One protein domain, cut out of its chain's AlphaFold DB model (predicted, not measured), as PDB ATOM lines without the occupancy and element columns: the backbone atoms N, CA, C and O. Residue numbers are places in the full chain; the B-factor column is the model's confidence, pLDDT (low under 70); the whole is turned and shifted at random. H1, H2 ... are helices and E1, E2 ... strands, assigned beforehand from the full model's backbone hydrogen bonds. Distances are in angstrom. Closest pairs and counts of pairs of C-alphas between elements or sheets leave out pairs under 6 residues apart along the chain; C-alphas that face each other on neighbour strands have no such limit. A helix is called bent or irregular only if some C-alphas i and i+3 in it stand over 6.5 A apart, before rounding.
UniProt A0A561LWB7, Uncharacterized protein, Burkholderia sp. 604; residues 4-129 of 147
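What this domain is: This is residues 4 to 129 of the 147 residues of an uncharacterized protein of Burkholderia sp. 604 (UniProt A0A561LWB7). A strongly twisted antiparallel sheet of eight strands has one face covered by a helical hairpin, H1 and H2. The long strands E5 and E6 make the middle of the sheet; E2 and E1 extend it beyond E6, while E3 and E4 share the other side of E5, and E7 and E8 continue it beyond E4. The printed part has 126 residues with two named helices followed by eight named strands, mixed in class, and the sheet is branched. The whole is compact, with a radius of gyration of the C-alphas of 14.1 A and spans of 42 by 29 by 27 A.

Where its parts are: E5, residues 77 to 88, is 35.7 A long, from C-alpha 77 at (12.708, 0.492, 13.487) to C-alpha 88 at (-6.648, 26.384, 28.573). E6, residues 91 to 101, measures 30.5 A, and E4, residues 68 to 74, 19.8 A. E1 is residues 39 to 44, E2 47 to 51, E3 63 to 65, E7 118 to 121 and E8 124 to 128. H1, residues 7 to 24, measures 24.0 A and begins at C-alpha 7 (10.595, 6.855, 36.388); H2, residues 26 to 37, measures 17.9 A.

How they stand to each other: E4, E5 and E6 form a meander, each strand the antiparallel neighbour of the one before; with E7, antiparallel to E4, they form a Greek key. N 82 and O 98 of E5 and E6 are 3.0 A apart, N 72 and O 79 of E4 and E5 2.9 A, and N 71 and O 118 of E4 and E7 2.8 A, within hydrogen-bond range. So are N 64 and O 85 of E3 and E5, 3.0 A, N 49 and O 97 of E2 and E6, 2.8 A, N 41 and O 50 of E1 and E2, 2.9 A, and N 119 and O 127 of E7 and E8, 3.0 A. H1 and H2 are on the same face, at heights over the sheet of 8.0 A and 8.5 A. H1 lies over E4 and E5; its closest C-alphas to E4 are those of Asn 20 and Arg 68, 5.9 A. H1 has a kink of 38 degrees near residue 18 and is irregular, C-alphas 19 and 22 being 7.5 A apart. H2 lies over E6 and across the strands, at 67 degrees to E6 on the local plane; their closest C-alphas are those of Trp 31 and Leu 94, 6.3 A. The hairpin helices H1 and H2 touch, closest at the C-alphas of Arg 21 and Val 28, 5.8 A, with a shallow tilt of 12 degrees, opposite ways. O i to N i+4 pairs are within hydrogen-bond range in 11 of 14 cases in H1 and 6 of 8 in H2.

The domain as a whole: The C-alphas of Gly 76 and Gln 89, the two farthest apart, are 42.4 A apart. The printed part has no cut. The links E2 to E3, 11 residues, and E6 to E7, residues 102 to 117, are long. The mean pLDDT of the printed part is 93.2, and residue 45 is under 70.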
ATOM      1  N   PRO A   4       0.644   7.232  38.536       96.19
ATOM      2  CA  PRO A   4       1.776   8.135  38.345       96.19
ATOM      3  C   PRO A   4       2.589   7.763  37.094       96.19
ATOM      4  O   PRO A   4       2.557   6.607  36.647       96.19
ATOM      5  N   LEU A   5       3.343   8.729  36.565       96.12
ATOM      6  CA  LEU A   5       4.402   8.453  35.593       96.12
ATOM      7  C   LEU A   5       5.421   7.481  36.197       96.12
ATOM      8  O   LEU A   5       5.839   7.633  37.349       96.12
ATOM      9  N   ALA A   6       5.837   6.493  35.412       95.75
ATOM     10  CA  ALA A   6       6.989   5.680  35.757       95.75
ATOM     11  C   ALA A   6       8.270   6.521  35.653       95.75
ATOM     12  O   ALA A   6       8.333   7.512  34.924       95.75
ATOM     13  N   THR A   7       9.326   6.113  36.360       96.19
ATOM     14  CA  THR A   7      10.595   6.855  36.388       96.19
ATOM     15  C   THR A   7      11.175   7.091  34.989       96.19
ATOM     16  O   THR A   7      11.618   8.198  34.698       96.19
ATOM     17  N   HIS A   8      11.142   6.080  34.115       95.44
ATOM     18  CA  HIS A   8      11.659   6.184  32.747       95.44
ATOM     19  C   HIS A   8      10.799   7.107  31.866       95.44
ATOM     20  O   HIS A   8      11.352   7.944  31.159       95.44
ATOM     21  N   GLU A   9       9.465   7.037  31.978       96.56
ATOM     22  CA  GLU A   9       8.540   7.938  31.270       96.56
ATOM     23  C   GLU A   9       8.773   9.393  31.661       96.56
ATOM     24  O   GLU A   9       8.854  10.271  30.804       96.56
ATOM     25  N   ARG A  10       8.924   9.642  32.967       97.00
ATOM     26  CA  ARG A  10       9.205  10.974  33.491       97.00
ATOM     27  C   ARG A  10      10.514  11.516  32.928       97.00
ATOM     28  O   ARG A  10      10.519  12.631  32.425       97.00
ATOM     29  N   HIS A  11      11.599  10.741  32.984       97.50
ATOM     30  CA  HIS A  11      12.896  11.212  32.496       97.50
ATOM     31  C   HIS A  11      12.888  11.471  30.983       97.50
ATOM     32  O   HIS A  11      13.483  12.448  30.532       97.50
ATOM     33  N   LEU A  12      12.198  10.638  30.196       98.06
ATOM     34  CA  LEU A  12      12.082  10.855  28.753       98.06
ATOM     35  C   LEU A  12      11.257  12.107  28.427       98.06
ATOM     36  O   LEU A  12      11.658  12.905  27.580       98.06
ATOM     37  N   LEU A  13      10.147  12.322  29.135       97.88
ATOM     38  CA  LEU A  13       9.334  13.523  28.977       97.88
ATOM     39  C   LEU A  13      10.092  14.783  29.424       97.88
ATOM     40  O   LEU A  13      10.094  15.775  28.705       97.88
ATOM     41  N   GLU A  14      10.798  14.751  30.556       97.75
ATOM     42  CA  GLU A  14      11.656  15.856  31.014       97.75
ATOM     43  C   GLU A  14      12.759  16.182  29.994       97.75
ATOM     44  O   GLU A  14      13.023  17.354  29.722       97.75
ATOM     45  N   PHE A  15      13.355  15.167  29.361       98.25
ATOM     46  CA  PHE A  15      14.321  15.371  28.282       98.25
ATOM     47  C   PHE A  15      13.681  16.032  27.052       98.25
ATOM     48  O   PHE A  15      14.218  17.012  26.528       98.25
ATOM     49  N   LEU A  16      12.492  15.577  26.634       98.12
ATOM     50  CA  LEU A  16      11.721  16.212  25.561       98.12
ATOM     51  C   LEU A  16      11.386  17.683  25.881       98.12
ATOM     52  O   LEU A  16      11.473  18.555  25.011       98.12
ATOM     53  N   LEU A  17      11.030  17.986  27.131       97.62
ATOM     54  CA  LEU A  17      10.777  19.352  27.590       97.62
ATOM     55  C   LEU A  17      12.052  20.206  27.561       97.62
ATOM     56  O   LEU A  17      12.018  21.352  27.103       97.62
ATOM     57  N   ALA A  18      13.186  19.643  27.981       96.62
ATOM     58  CA  ALA A  18      14.474  20.327  27.983       96.62
ATOM     59  C   ALA A  18      14.915  20.722  26.566       96.62
ATOM     60  O   ALA A  18      15.284  21.881  26.348       96.62
ATOM     61  N   VAL A  19      14.800  19.819  25.581       96.12
ATOM     62  CA  VAL A  19      15.134  20.156  24.185       96.12
ATOM     63  C   VAL A  19      14.192  21.212  23.607       96.12
ATOM     64  O   VAL A  19      14.591  21.965  22.724       96.12
ATOM     65  N   ASN A  20      12.969  21.338  24.126       96.00
ATOM     66  CA  ASN A  20      11.989  22.343  23.712       96.00
ATOM     67  C   ASN A  20      12.088  23.679  24.481       96.00
ATOM     68  O   ASN A  20      11.392  24.639  24.140       96.00
ATOM     69  N   ARG A  21      12.970  23.799  25.484       94.88
ATOM     70  CA  ARG A  21      13.045  24.970  26.380       94.88
ATOM     71  C   ARG A  21      13.213  26.303  25.652       94.88
ATOM     72  O   ARG A  21      12.569  27.284  26.022       94.88
ATOM     73  N   SER A  22      14.025  26.340  24.596       91.94
ATOM     74  CA  SER A  22      14.273  27.561  23.815       91.94
ATOM     75  C   SER A  22      13.049  28.071  23.045       91.94
ATOM     76  O   SER A  22      13.042  29.227  22.630       91.94
ATOM     77  N   PHE A  23      12.031  27.232  22.829       90.06
ATOM     78  CA  PHE A  23      10.810  27.615  22.118       90.06
ATOM     79  C   PHE A  23       9.745  28.205  23.030       90.06
ATOM     80  O   PHE A  23       9.023  29.103  22.602       90.06
ATOM     81  N   TYR A  24       9.647  27.696  24.257       92.44
ATOM     82  CA  TYR A  24       8.463  27.907  25.088       92.44
ATOM     83  C   TYR A  24       8.742  28.585  26.428       92.44
ATOM     84  O   TYR A  24       7.801  28.950  27.130       92.44
ATOM     85  N   GLY A  25      10.013  28.795  26.790       89.56
ATOM     86  CA  GLY A  25      10.396  29.609  27.944       89.56
ATOM     87  C   GLY A  25       9.665  29.204  29.228       89.56
ATOM     88  O   GLY A  25       9.842  28.091  29.723       89.56
ATOM     89  N   ALA A  26       8.832  30.105  29.757       90.94
ATOM     90  CA  ALA A  26       8.089  29.907  31.003       90.94
ATOM     91  C   ALA A  26       7.110  28.718  30.969       90.94
ATOM     92  O   ALA A  26       6.888  28.091  32.008       90.94
ATOM     93  N   TYR A  27       6.572  28.361  29.798       94.06
ATOM     94  CA  TYR A  27       5.704  27.188  29.670       94.06
ATOM     95  C   TYR A  27       6.442  25.889  29.998       94.06
ATOM     96  O   TYR A  27       5.860  25.020  30.637       94.06
ATOM     97  N   VAL A  28       7.736  25.772  29.671       94.88
ATOM     98  CA  VAL A  28       8.516  24.572  30.020       94.88
ATOM     99  C   VAL A  28       8.609  24.394  31.530       94.88
ATOM    100  O   VAL A  28       8.353  23.303  32.021       94.88
ATOM    101  N   THR A  29       8.876  25.463  32.283       93.94
ATOM    102  CA  THR A  29       8.907  25.400  33.755       93.94
ATOM    103  C   THR A  29       7.561  24.951  34.330       93.94
ATOM    104  O   THR A  29       7.513  24.172  35.282       93.94
ATOM    105  N   ARG A  30       6.455  25.416  33.740       94.44
ATOM    106  CA  ARG A  30       5.106  24.988  34.121       94.44
ATOM    107  C   ARG A  30       4.873  23.506  33.822       94.44
ATOM    108  O   ARG A  30       4.373  22.790  34.684       94.44
ATOM    109  N   TRP A  31       5.242  23.042  32.634       96.88
ATOM    110  CA  TRP A  31       5.099  21.642  32.241       96.88
ATOM    111  C   TRP A  31       5.976  20.717  33.090       96.88
ATOM    112  O   TRP A  31       5.512  19.671  33.529       96.88
ATOM    113  N   GLU A  32       7.196  21.129  33.438       96.19
ATOM    114  CA  GLU A  32       8.057  20.404  34.384       96.19
ATOM    115  C   GLU A  32       7.432  20.310  35.782       96.19
ATOM    116  O   GLU A  32       7.575  19.293  36.462       96.19
ATOM    117  N   ALA A  33       6.717  21.346  36.232       94.81
ATOM    118  CA  ALA A  33       5.959  21.282  37.478       94.81
ATOM    119  C   ALA A  33       4.763  20.318  37.371       94.81
ATOM    120  O   ALA A  33       4.546  19.531  38.292       94.81
ATOM    121  N   GLN A  34       4.044  20.326  36.244       95.50
ATOM    122  CA  GLN A  34       2.942  19.399  35.966       95.50
ATOM    123  C   GLN A  34       3.417  17.939  35.979       95.50
ATOM    124  O   GLN A  34       2.807  17.099  36.633       95.50
ATOM    125  N   VAL A  35       4.536  17.632  35.314       96.19
ATOM    126  CA  VAL A  35       5.107  16.275  35.209       96.19
ATOM    127  C   VAL A  35       5.445  15.660  36.573       96.19
ATOM    128  O   VAL A  35       5.395  14.442  36.739       96.19
ATOM    129  N   LYS A  36       5.743  16.479  37.588       93.62
ATOM    130  CA  LYS A  36       6.062  15.992  38.941       93.62
ATOM    131  C   LYS A  36       4.858  15.434  39.692       93.62
ATOM    132  O   LYS A  36       5.049  14.635  40.608       93.62
ATOM    133  N   THR A  37       3.650  15.879  39.363       92.81
ATOM    134  CA  THR A  37       2.440  15.592  40.148       92.81
ATOM    135  C   THR A  37       1.306  14.995  39.326       92.81
ATOM    136  O   THR A  37       0.341  14.498  39.911       92.81
ATOM    137  N   CYS A  38       1.400  15.016  37.994       95.19
ATOM    138  CA  CYS A  38       0.349  14.505  37.131       95.19
ATOM    139  C   CYS A  38       0.152  12.993  37.290       95.19
ATOM    140  O   CYS A  38       1.036  12.228  37.693       95.19
ATOM    141  N   ARG A  39      -1.053  12.556  36.936       96.62
ATOM    142  CA  ARG A  39      -1.367  11.155  36.696       96.62
ATOM    143  C   ARG A  39      -1.474  10.945  35.195       96.62
ATOM    144  O   ARG A  39      -1.817  11.856  34.449       96.62
ATOM    145  N   VAL A  40      -1.217   9.724  34.766       96.56
ATOM    146  CA  VAL A  40      -1.345   9.307  33.377       96.56
ATOM    147  C   VAL A  40      -2.276   8.119  33.249       96.56
ATOM    148  O   VAL A  40      -2.415   7.298  34.165       96.56
ATOM    149  N   ARG A  41      -2.918   8.029  32.092       94.75
ATOM    150  CA  ARG A  41      -3.672   6.863  31.650       94.75
ATOM    151  C   ARG A  41      -3.144   6.456  30.285       94.75
ATOM    152  O   ARG A  41      -3.146   7.253  29.361       94.75
ATOM    153  N   GLU A  42      -2.748   5.202  30.159       92.00
ATOM    154  CA  GLU A  42      -2.419   4.627  28.860       92.00
ATOM    155  C   GLU A  42      -3.697   4.446  28.036       92.00
ATOM    156  O   GLU A  42      -4.704   3.949  28.560       92.00
ATOM    157  N   VAL A  43      -3.680   4.926  26.791       85.75
ATOM    158  CA  VAL A  43      -4.890   5.048  25.964       85.75
ATOM    159  C   VAL A  43      -4.946   4.008  24.855       85.75
ATOM    160  O   VAL A  43      -6.041   3.534  24.580       85.75
ATOM    161  N   ASN A  44      -3.821   3.668  24.216       73.31
ATOM    162  CA  ASN A  44      -3.772   2.805  23.029       73.31
ATOM    163  C   ASN A  44      -2.357   2.258  22.755       73.31
ATOM    164  O   ASN A  44      -1.404   2.627  23.438       73.31
ATOM    165  N   VAL A  45      -2.270   1.409  21.718       61.41
ATOM    166  CA  VAL A  45      -1.072   1.163  20.896       61.41
ATOM    167  C   VAL A  45      -1.253   1.960  19.591       61.41
ATOM    168  O   VAL A  45      -2.314   1.822  18.971       61.41
ATOM    169  N   PRO A  46      -0.300   2.814  19.174       72.56
ATOM    170  CA  PRO A  46       1.040   3.017  19.738       72.56
ATOM    171  C   PRO A  46       1.030   3.624  21.149       72.56
ATOM    172  O   PRO A  46       0.020   4.189  21.573       72.56
ATOM    173  N   TYR A  47       2.142   3.452  21.879       86.69
ATOM    174  CA  TYR A  47       2.262   3.791  23.299       86.69
ATOM    175  C   TYR A  47       1.923   5.270  23.522       86.69
ATOM    176  O   TYR A  47       2.688   6.165  23.163       86.69
ATOM    177  N   CYS A  48       0.759   5.525  24.115       92.75
ATOM    178  CA  CYS A  48       0.228   6.869  24.310       92.75
ATOM    179  C   CYS A  48      -0.284   7.043  25.739       92.75
ATOM    180  O   CYS A  48      -1.160   6.303  26.202       92.75
ATOM    181  N   LEU A  49       0.258   8.049  26.425       95.25
ATOM    182  CA  LEU A  49      -0.141   8.464  27.761       95.25
ATOM    183  C   LEU A  49      -0.987   9.735  27.680       95.25
ATOM    184  O   LEU A  49      -0.501  10.792  27.288       95.25
ATOM    185  N   ASP A  50      -2.237   9.634  28.113       95.06
ATOM    186  CA  ASP A  50      -3.118  10.764  28.414       95.06
ATOM    187  C   ASP A  50      -2.736  11.335  29.782       95.06
ATOM    188  O   ASP A  50      -2.746  10.610  30.784       95.06
ATOM    189  N   ILE A  51      -2.342  12.609  29.812       96.19
ATOM    190  CA  ILE A  51      -1.837  13.306  30.994       96.19
ATOM    191  C   ILE A  51      -2.997  14.046  31.650       96.19
ATOM    192  O   ILE A  51      -3.590  14.957  31.081       96.19
ATOM    193  N   SER A  52      -3.292  13.699  32.901       92.62
ATOM    194  CA  SER A  52      -4.334  14.376  33.659       92.62
ATOM    195  C   SER A  52      -3.942  15.821  33.961       92.62
ATOM    196  O   SER A  52      -2.854  16.078  34.488       92.62
ATOM    197  N   HIS A  53      -4.883  16.732  33.761       91.19
ATOM    198  CA  HIS A  53      -4.849  18.099  34.266       91.19
ATOM    199  C   HIS A  53      -6.273  18.517  34.656       91.19
ATOM    200  O   HIS A  53      -7.251  17.963  34.157       91.19
ATOM    201  N   GLU A  54      -6.390  19.435  35.614       86.25
ATOM    202  CA  GLU A  54      -7.689  19.912  36.128       86.25
ATOM    203  C   GLU A  54      -8.265  21.057  35.283       86.25
ATOM    204  O   GLU A  54      -9.351  21.571  35.553       86.25
ATOM    205  N   GLU A  55      -7.528  21.486  34.262       86.44
ATOM    206  CA  GLU A  55      -7.817  22.701  33.527       86.44
ATOM    207  C   GLU A  55      -8.781  22.433  32.377       86.44
ATOM    208  O   GLU A  55      -8.584  21.562  31.528       86.44
ATOM    209  N   ALA A  56      -9.853  23.222  32.329       85.56
ATOM    210  CA  ALA A  56     -10.806  23.130  31.242       85.56
ATOM    211  C   ALA A  56     -10.144  23.580  29.932       85.56
ATOM    212  O   ALA A  56      -9.685  24.721  29.802       85.56
ATOM    213  N   ARG A  57     -10.141  22.678  28.946       87.19
ATOM    214  CA  ARG A  57      -9.771  22.999  27.566       87.19
ATOM    215  C   ARG A  57     -10.676  24.113  27.050       87.19
ATOM    216  O   ARG A  57     -11.894  24.067  27.246       87.19
ATOM    217  N   LEU A  58     -10.098  25.097  26.368       86.38
ATOM    218  CA  LEU A  58     -10.894  26.141  25.733       86.38
ATOM    219  C   LEU A  58     -11.661  25.566  24.529       86.38
ATOM    220  O   LEU A  58     -11.064  24.872  23.701       86.38
ATOM    221  N   PRO A  59     -12.969  25.854  24.378       80.44
ATOM    222  CA  PRO A  59     -13.704  25.514  23.164       80.44
ATOM    223  C   PRO A  59     -13.055  26.176  21.942       80.44
ATOM    224  O   PRO A  59     -12.961  27.399  21.877       80.44
ATOM    225  N   GLY A  60     -12.590  25.370  20.984       77.25
ATOM    226  CA  GLY A  60     -11.842  25.861  19.818       77.25
ATOM    227  C   GLY A  60     -10.400  26.294  20.115       77.25
ATOM    228  O   GLY A  60      -9.762  26.867  19.235       77.25
ATOM    229  N   GLY A  61      -9.896  26.028  21.325       76.19
ATOM    230  CA  GLY A  61      -8.519  26.305  21.722       76.19
ATOM    231  C   GLY A  61      -7.498  25.449  20.974       76.19
ATOM    232  O   GLY A  61      -7.815  24.385  20.432       76.19
ATOM    233  N   GLY A  62      -6.257  25.925  20.947       82.75
ATOM    234  CA  GLY A  62      -5.151  25.251  20.281       82.75
ATOM    235  C   GLY A  62      -4.878  23.857  20.850       82.75
ATOM    236  O   GLY A  62      -4.759  23.674  22.057       82.75
ATOM    237  N   PHE A  63      -4.720  22.877  19.965       87.81
ATOM    238  CA  PHE A  63      -4.158  21.564  20.274       87.81
ATOM    239  C   PHE A  63      -2.986  21.337  19.329       87.81
ATOM    240  O   PHE A  63      -3.157  21.362  18.108       87.81
ATOM    241  N   THR A  64      -1.781  21.194  19.873       90.94
ATOM    242  CA  THR A  64      -0.576  21.116  19.047       90.94
ATOM    243  C   THR A  64       0.505  20.273  19.693       90.94
ATOM    244  O   THR A  64       0.652  20.216  20.908       90.94
ATOM    245  N   THR A  65       1.296  19.650  18.834       93.06
ATOM    246  CA  THR A  65       2.554  18.999  19.187       93.06
ATOM    247  C   THR A  65       3.623  20.059  19.497       93.06
ATOM    248  O   THR A  65       3.575  21.171  18.948       93.06
ATOM    249  N   LEU A  66       4.570  19.722  20.379       95.25
ATOM    250  CA  LEU A  66       5.750  20.547  20.655       95.25
ATOM    251  C   LEU A  66       6.610  20.760  19.391       95.25
ATOM    252  O   LEU A  66       6.559  20.004  18.424       95.25
ATOM    253  N   ALA A  67       7.407  21.828  19.383       94.19
ATOM    254  CA  ALA A  67       8.171  22.276  18.221       94.19
ATOM    255  C   ALA A  67       9.219  21.245  17.803       94.19
ATOM    256  O   ALA A  67       9.446  21.035  16.608       94.19
ATOM    257  N   ARG A  68       9.847  20.632  18.810       95.62
ATOM    258  CA  ARG A  68      10.854  19.596  18.656       95.62
ATOM    259  C   ARG A  68      10.320  18.253  19.100       95.62
ATOM    260  O   ARG A  68       9.688  18.139  20.151       95.62
ATOM    261  N   GLU A  69      10.660  17.257  18.306       96.12
ATOM    262  CA  GLU A  69      10.321  15.854  18.494       96.12
ATOM    263  C   GLU A  69      11.630  15.065  18.576       96.12
ATOM    264  O   GLU A  69      12.676  15.519  18.098       96.12
ATOM    265  N   LEU A  70      11.593  13.902  19.216       98.19
ATOM    266  CA  LEU A  70      12.750  13.022  19.319       98.19
ATOM    267  C   LEU A  70      12.526  11.796  18.444       98.19
ATOM    268  O   LEU A  70      11.406  11.305  18.312       98.19
ATOM    269  N   VAL A  71      13.606  11.293  17.862       97.94
ATOM    270  CA  VAL A  71      13.610  10.046  17.107       97.94
ATOM    271  C   VAL A  71      14.609   9.091  17.743       97.94
ATOM    272  O   VAL A  71      15.753   9.466  17.995       97.94
ATOM    273  N   GLY A  72      14.169   7.866  18.001       97.44
ATOM    274  CA  GLY A  72      14.994   6.760  18.484       97.44
ATOM    275  C   GLY A  72      14.932   5.556  17.550       97.44
ATOM    276  O   GLY A  72      14.362   5.625  16.457       97.44
ATOM    277  N   ILE A  73      15.515   4.446  17.998       96.69
ATOM    278  CA  ILE A  73      15.454   3.150  17.319       96.69
ATOM    279  C   ILE A  73      15.012   2.089  18.319       96.69
ATOM    280  O   ILE A  73      15.593   1.987  19.397       96.69
ATOM    281  N   ASP A  74      14.047   1.273  17.915       95.38
ATOM    282  CA  ASP A  74      13.644   0.044  18.591       95.38
ATOM    283  C   ASP A  74      13.762  -1.114  17.592       95.38
ATOM    284  O   ASP A  74      13.140  -1.083  16.535       95.38
ATOM    285  N   GLU A  75      14.639  -2.081  17.868       94.12
ATOM    286  CA  GLU A  75      14.907  -3.241  16.990       94.12
ATOM    287  C   GLU A  75      15.180  -2.903  15.505       94.12
ATOM    288  O   GLU A  75      14.845  -3.654  14.592       94.12
ATOM    289  N   GLY A  76      15.823  -1.761  15.242       93.19
ATOM    290  CA  GLY A  76      16.113  -1.289  13.880       93.19
ATOM    291  C   GLY A  76      14.979  -0.491  13.226       93.19
ATOM    292  O   GLY A  76      15.154  -0.000  12.110       93.19
ATOM    293  N   VAL A  77      13.856  -0.307  13.920       95.06
ATOM    294  CA  VAL A  77      12.708   0.492  13.487       95.06
ATOM    295  C   VAL A  77      12.764   1.872  14.130       95.06
ATOM    296  O   VAL A  77      13.037   2.017  15.320       95.06
ATOM    297  N   SER A  78      12.504   2.911  13.337       95.75
ATOM    298  CA  SER A  78      12.403   4.281  13.838       95.75
ATOM    299  C   SER A  78      11.248   4.418  14.829       95.75
ATOM    300  O   SER A  78      10.141   3.941  14.576       95.75
ATOM    301  N   VAL A  79      11.501   5.135  15.920       96.38
ATOM    302  CA  VAL A  79      10.497   5.477  16.932       96.38
ATOM    303  C   VAL A  79      10.383   6.991  17.027       96.38
ATOM    304  O   VAL A  79      11.394   7.659  17.224       96.38
ATOM    305  N   LEU A  80       9.173   7.532  16.902       96.44
ATOM    306  CA  LEU A  80       8.880   8.958  17.051       96.44
ATOM    307  C   LEU A  80       8.343   9.241  18.457       96.44
ATOM    308  O   LEU A  80       7.368   8.636  18.886       96.44
ATOM    309  N   ILE A  81       8.963  10.181  19.167       97.88
ATOM    310  CA  ILE A  81       8.656  10.519  20.561       97.88
ATOM    311  C   ILE A  81       8.291  12.000  20.633       97.88
ATOM    312  O   ILE A  81       9.077  12.871  20.246       97.88
ATOM    313  N   TYR A  82       7.097  12.298  21.133       96.94
ATOM    314  CA  TYR A  82       6.538  13.645  21.071       96.94
ATOM    315  C   TYR A  82       5.439  13.850  22.115       96.94
ATOM    316  O   TYR A  82       4.889  12.901  22.668       96.94
ATOM    317  N   ALA A  83       5.126  15.111  22.403       97.19
ATOM    318  CA  ALA A  83       4.093  15.480  23.361       97.19
ATOM    319  C   ALA A  83       3.150  16.517  22.761       97.19
ATOM    320  O   ALA A  83       3.557  17.350  21.943       97.19
ATOM    321  N   TYR A  84       1.899  16.466  23.202       94.75
ATOM    322  CA  TYR A  84       0.880  17.446  22.870       94.75
ATOM    323  C   TYR A  84       0.619  18.375  24.034       94.75
ATOM    324  O   TYR A  84       0.644  17.985  25.205       94.75
ATOM    325  N   VAL A  85       0.288  19.605  23.672       95.56
ATOM    326  CA  VAL A  85      -0.235  20.602  24.584       95.56
ATOM    327  C   VAL A  85      -1.589  21.085  24.106       95.56
ATOM    328  O   VAL A  85      -1.855  21.167  22.901       95.56
ATOM    329  N   VAL A  86      -2.437  21.423  25.067       95.00
ATOM    330  CA  VAL A  86      -3.760  21.984  24.819       95.00
ATOM    331  C   VAL A  86      -3.892  23.344  25.481       95.00
ATOM    332  O   VAL A  86      -3.368  23.578  26.570       95.00
ATOM    333  N   GLU A  87      -4.579  24.251  24.801       94.31
ATOM    334  CA  GLU A  87      -4.863  25.587  25.289       94.31
ATOM    335  C   GLU A  87      -5.991  25.568  26.326       94.31
ATOM    336  O   GLU A  87      -7.082  25.023  26.116       94.31
ATOM    337  N   THR A  88      -5.721  26.206  27.456       93.31
ATOM    338  CA  THR A  88      -6.648  26.384  28.573       93.31
ATOM    339  C   THR A  88      -6.769  27.869  28.898       93.31
ATOM    340  O   THR A  88      -6.020  28.700  28.380       93.31
ATOM    341  N   GLN A  89      -7.678  28.220  29.809       89.50
ATOM    342  CA  GLN A  89      -7.837  29.604  30.271       89.50
ATOM    343  C   GLN A  89      -6.555  30.216  30.844       89.50
ATOM    344  O   GLN A  89      -6.391  31.433  30.793       89.50
ATOM    345  N   THR A  90      -5.656  29.402  31.397       89.00
ATOM    346  CA  THR A  90      -4.424  29.903  32.013       89.00
ATOM    347  C   THR A  90      -3.193  29.695  31.121       89.00
ATOM    348  O   THR A  90      -2.069  29.955  31.554       89.00
ATOM    349  N   GLY A  91      -3.383  29.238  29.879       92.00
ATOM    350  CA  GLY A  91      -2.326  28.962  28.905       92.00
ATOM    351  C   GLY A  91      -2.241  27.487  28.509       92.00
ATOM    352  O   GLY A  91      -3.174  26.715  28.713       92.00
ATOM    353  N   TYR A  92      -1.121  27.086  27.913       94.56
ATOM    354  CA  TYR A  92      -0.935  25.723  27.418       94.56
ATOM    355  C   TYR A  92      -0.496  24.757  28.524       94.56
ATOM    356  O   TYR A  92       0.437  25.046  29.278       94.56
ATOM    357  N   VAL A  93      -1.118  23.579  28.569       95.69
ATOM    358  CA  VAL A  93      -0.775  22.468  29.477       95.69
ATOM    359  C   VAL A  93      -0.415  21.223  28.682       95.69
ATOM    360  O   VAL A  93      -0.900  21.066  27.563       95.69
ATOM    361  N   LEU A  94       0.411  20.337  29.248       96.69
ATOM    362  CA  LEU A  94       0.647  19.025  28.644       96.69
ATOM    363  C   LEU A  94      -0.637  18.205  28.682       96.69
ATOM    364  O   LEU A  94      -1.277  18.106  29.728       96.69
ATOM    365  N   ASP A  95      -0.975  17.610  27.548       95.38
ATOM    366  CA  ASP A  95      -2.205  16.840  27.369       95.38
ATOM    367  C   ASP A  95      -1.914  15.364  27.110       95.38
ATOM    368  O   ASP A  95      -2.551  14.491  27.690       95.38
ATOM    369  N   SER A  96      -0.904  15.067  26.291       95.38
ATOM    370  CA  SER A  96      -0.486  13.690  26.058       95.38
ATOM    371  C   SER A  96       0.990  13.569  25.707       95.38
ATOM    372  O   SER A  96       1.641  14.535  25.300       95.38
ATOM    373  N   PHE A  97       1.518  12.364  25.889       96.88
ATOM    374  CA  PHE A  97       2.882  11.977  25.555       96.88
ATOM    375  C   PHE A  97       2.863  10.641  24.808       96.88
ATOM    376  O   PHE A  97       2.307   9.664  25.313       96.88
ATOM    377  N   SER A  98       3.453  10.612  23.615       96.00
ATOM    378  CA  SER A  98       3.363   9.492  22.677       96.00
ATOM    379  C   SER A  98       4.737   8.992  22.242       96.00
ATOM    380  O   SER A  98       5.680   9.775  22.082       96.00
ATOM    381  N   ILE A  99       4.816   7.678  22.031       96.12
ATOM    382  CA  ILE A  99       5.963   6.954  21.491       96.12
ATOM    383  C   ILE A  99       5.447   6.009  20.405       96.12
ATOM    384  O   ILE A  99       4.864   4.961  20.692       96.12
ATOM    385  N   ASP A 100       5.691   6.385  19.154       93.75
ATOM    386  CA  ASP A 100       5.175   5.689  17.983       93.75
ATOM    387  C   ASP A 100       6.305   4.947  17.277       93.75
ATOM    388  O   ASP A 100       7.183   5.556  16.662       93.75
ATOM    389  N   ARG A 101       6.268   3.616  17.332       94.19
ATOM    390  CA  ARG A 101       7.098   2.770  16.478       94.19
ATOM    391  C   ARG A 101       6.501   2.789  15.069       94.19
ATOM    392  O   ARG A 101       5.314   2.523  14.886       94.19
ATOM    393  N   LEU A 102       7.292   3.184  14.072       92.94
ATOM    394  CA  LEU A 102       6.755   3.557  12.753       92.94
ATOM    395  C   LEU A 102       6.310   2.376  11.876       92.94
ATOM    396  O   LEU A 102       5.757   2.600  10.801       92.94
ATOM    397  N   ASP A 103       6.529   1.137  12.318       92.25
ATOM    398  CA  ASP A 103       5.938  -0.065  11.720       92.25
ATOM    399  C   ASP A 103       4.532  -0.381  12.271       92.25
ATOM    400  O   ASP A 103       3.852  -1.247  11.728       92.25
ATOM    401  N   GLY A 104       4.071   0.347  13.298       89.88
ATOM    402  CA  GLY A 104       2.775   0.150  13.950       89.88
ATOM    403  C   GLY A 104       2.770  -0.929  15.036       89.88
ATOM    404  O   GLY A 104       1.730  -1.139  15.663       89.88
ATOM    405  N   GLU A 105       3.904  -1.586  15.283       91.50
ATOM    406  CA  GLU A 105       4.023  -2.621  16.305       91.50
ATOM    407  C   GLU A 105       4.198  -2.017  17.712       91.50
ATOM    408  O   GLU A 105       4.608  -0.860  17.868       91.50
ATOM    409  N   PRO A 106       3.892  -2.780  18.778       90.81
ATOM    410  CA  PRO A 106       4.200  -2.365  20.137       90.81
ATOM    411  C   PRO A 106       5.698  -2.117  20.347       90.81
ATOM    412  O   PRO A 106       6.555  -2.772  19.758       90.81
ATOM    413  N   LEU A 107       6.001  -1.194  21.255       91.31
ATOM    414  CA  LEU A 107       7.363  -0.894  21.676       91.31
ATOM    415  C   LEU A 107       7.979  -2.098  22.406       91.31
ATOM    416  O   LEU A 107       7.397  -2.590  23.376       91.31
ATOM    417  N   VAL A 108       9.161  -2.538  21.972       92.44
ATOM    418  CA  VAL A 108       9.904  -3.637  22.606       92.44
ATOM    419  C   VAL A 108      10.868  -3.093  23.655       92.44
ATOM    420  O   VAL A 108      10.846  -3.543  24.802       92.44
ATOM    421  N   ALA A 109      11.669  -2.085  23.299       91.75
ATOM    422  CA  ALA A 109      12.544  -1.370  24.221       91.75
ATOM    423  C   ALA A 109      12.105   0.090  24.400       91.75
ATOM    424  O   ALA A 109      11.966   0.846  23.440       91.75
ATOM    425  N   TYR A 110      11.924   0.511  25.655       93.56
ATOM    426  CA  TYR A 110      11.580   1.899  25.958       93.56
ATOM    427  C   TYR A 110      12.776   2.834  25.693       93.56
ATOM    428  O   TYR A 110      13.857   2.567  26.221       93.56
ATOM    429  N   PRO A 111      12.618   3.936  24.929       95.25
ATOM    430  CA  PRO A 111      13.712   4.857  24.639       95.25
ATOM    431  C   PRO A 111      14.284   5.510  25.897       95.25
ATOM    432  O   PRO A 111      13.553   6.047  26.731       95.25
ATOM    433  N   GLU A 112      15.609   5.531  26.010       95.88
ATOM    434  CA  GLU A 112      16.292   6.229  27.097       95.88
ATOM    435  C   GLU A 112      16.592   7.692  26.726       95.88
ATOM    436  O   GLU A 112      17.022   7.971  25.601       95.88
ATOM    437  N   PRO A 113      16.420   8.646  27.659       96.50
ATOM    438  CA  PRO A 113      16.756  10.045  27.425       96.50
ATOM    439  C   PRO A 113      18.272  10.226  27.330       96.50
ATOM    440  O   PRO A 113      18.977  10.194  28.339       96.50
ATOM    441  N   SER A 114      18.788  10.426  26.120       94.75
ATOM    442  CA  SER A 114      20.210  10.694  25.903       94.75
ATOM    443  C   SER A 114      20.479  11.304  24.527       94.75
ATOM    444  O   SER A 114      19.586  11.394  23.681       94.75
ATOM    445  N   ASP A 115      21.742  11.650  24.277       93.44
ATOM    446  CA  ASP A 115      22.226  12.116  22.973       93.44
ATOM    447  C   ASP A 115      22.150  11.040  21.868       93.44
ATOM    448  O   ASP A 115      22.408  11.344  20.704       93.44
ATOM    449  N   SER A 116      21.777   9.793  22.200       95.19
ATOM    450  CA  SER A 116      21.476   8.750  21.209       95.19
ATOM    451  C   SER A 116      20.149   8.984  20.476       95.19
ATOM    452  O   SER A 116      19.924   8.397  19.416       95.19
ATOM    453  N   LEU A 117      19.286   9.857  21.004       98.06
ATOM    454  CA  LEU A 117      18.071  10.294  20.330       98.06
ATOM    455  C   LEU A 117      18.399  11.424  19.353       98.06
ATOM    456  O   LEU A 117      19.128  12.362  19.674       98.06
ATOM    457  N   MET A 118      17.847  11.352  18.147       98.25
ATOM    458  CA  MET A 118      17.929  12.428  17.165       98.25
ATOM    459  C   MET A 118      16.872  13.488  17.478       98.25
ATOM    460  O   MET A 118      15.704  13.162  17.672       98.25
ATOM    461  N   ILE A 119      17.269  14.761  17.499       97.75
ATOM    462  CA  ILE A 119      16.355  15.880  17.760       97.75
ATOM    463  C   ILE A 119      15.909  16.470  16.426       97.75
ATOM    464  O   ILE A 119      16.740  16.923  15.630       97.75
ATOM    465  N   MET A 120      14.597  16.491  16.210       96.38
ATOM    466  CA  MET A 120      13.967  16.966  14.984       96.38
ATOM    467  C   MET A 120      13.192  18.255  15.231       96.38
ATOM    468  O   MET A 120      12.512  18.394  16.242       96.38
ATOM    469  N   GLU A 121      13.260  19.185  14.285       94.50
ATOM    470  CA  GLU A 121      12.475  20.418  14.256       94.50
ATOM    471  C   GLU A 121      11.988  20.639  12.824       94.50
ATOM    472  O   GLU A 121      12.795  20.661  11.897       94.50
ATOM    473  N   ALA A 122      10.672  20.764  12.628       90.50
ATOM    474  CA  ALA A 122      10.070  20.976  11.304       90.50
ATOM    475  C   ALA A 122      10.602  20.007  10.218       90.50
ATOM    476  O   ALA A 122      10.896  20.399   9.092       90.50
ATOM    477  N   GLY A 123      10.744  18.724  10.571       91.69
ATOM    478  CA  GLY A 123      11.215  17.680   9.656       91.69
ATOM    479  C   GLY A 123      12.729  17.664   9.405       91.69
ATOM    480  O   GLY A 123      13.199  16.810   8.654       91.69
ATOM    481  N   LYS A 124      13.510  18.537  10.054       95.31
ATOM    482  CA  LYS A 124      14.976  18.600   9.941       95.31
ATOM    483  C   LYS A 124      15.671  18.180  11.222       95.31
ATOM    484  O   LYS A 124      15.205  18.499  12.315       95.31
ATOM    485  N   ARG A 125      16.826  17.522  11.093       95.88
ATOM    486  CA  ARG A 125      17.677  17.236  12.246       95.88
ATOM    487  C   ARG A 125      18.357  18.519  12.706       95.88
ATOM    488  O   ARG A 125      19.059  19.168  11.934       95.88
ATOM    489  N   ILE A 126      18.235  18.820  13.993       95.12
ATOM    490  CA  ILE A 126      18.885  19.980  14.618       95.12
ATOM    491  C   ILE A 126      19.894  19.605  15.711       95.12
ATOM    492  O   ILE A 126      20.630  20.469  16.180       95.12
ATOM    493  N   GLY A 127      19.961  18.333  16.118       95.56
ATOM    494  CA  GLY A 127      20.879  17.874  17.162       95.56
ATOM    495  C   GLY A 127      20.744  16.386  17.484       95.56
ATOM    496  O   GLY A 127      20.020  15.664  16.799       95.56
ATOM    497  N   GLY A 128      21.450  15.943  18.529       96.50
ATOM    498  CA  GLY A 128      21.455  14.548  18.984       96.50
ATOM    499  C   GLY A 128      22.132  13.589  18.001       96.50
ATOM    500  O   GLY A 128      22.997  14.000  17.219       96.50
ATOM    501  N   ALA A 129      21.731  12.321  18.005       97.00
ATOM    502  CA  ALA A 129      22.253  11.318  17.078       97.00
ATOM    503  C   ALA A 129      21.909  11.633  15.614       97.00
ATOM    504  O   ALA A 129      20.978  12.383  15.312       97.00
TER     505      ALA A 129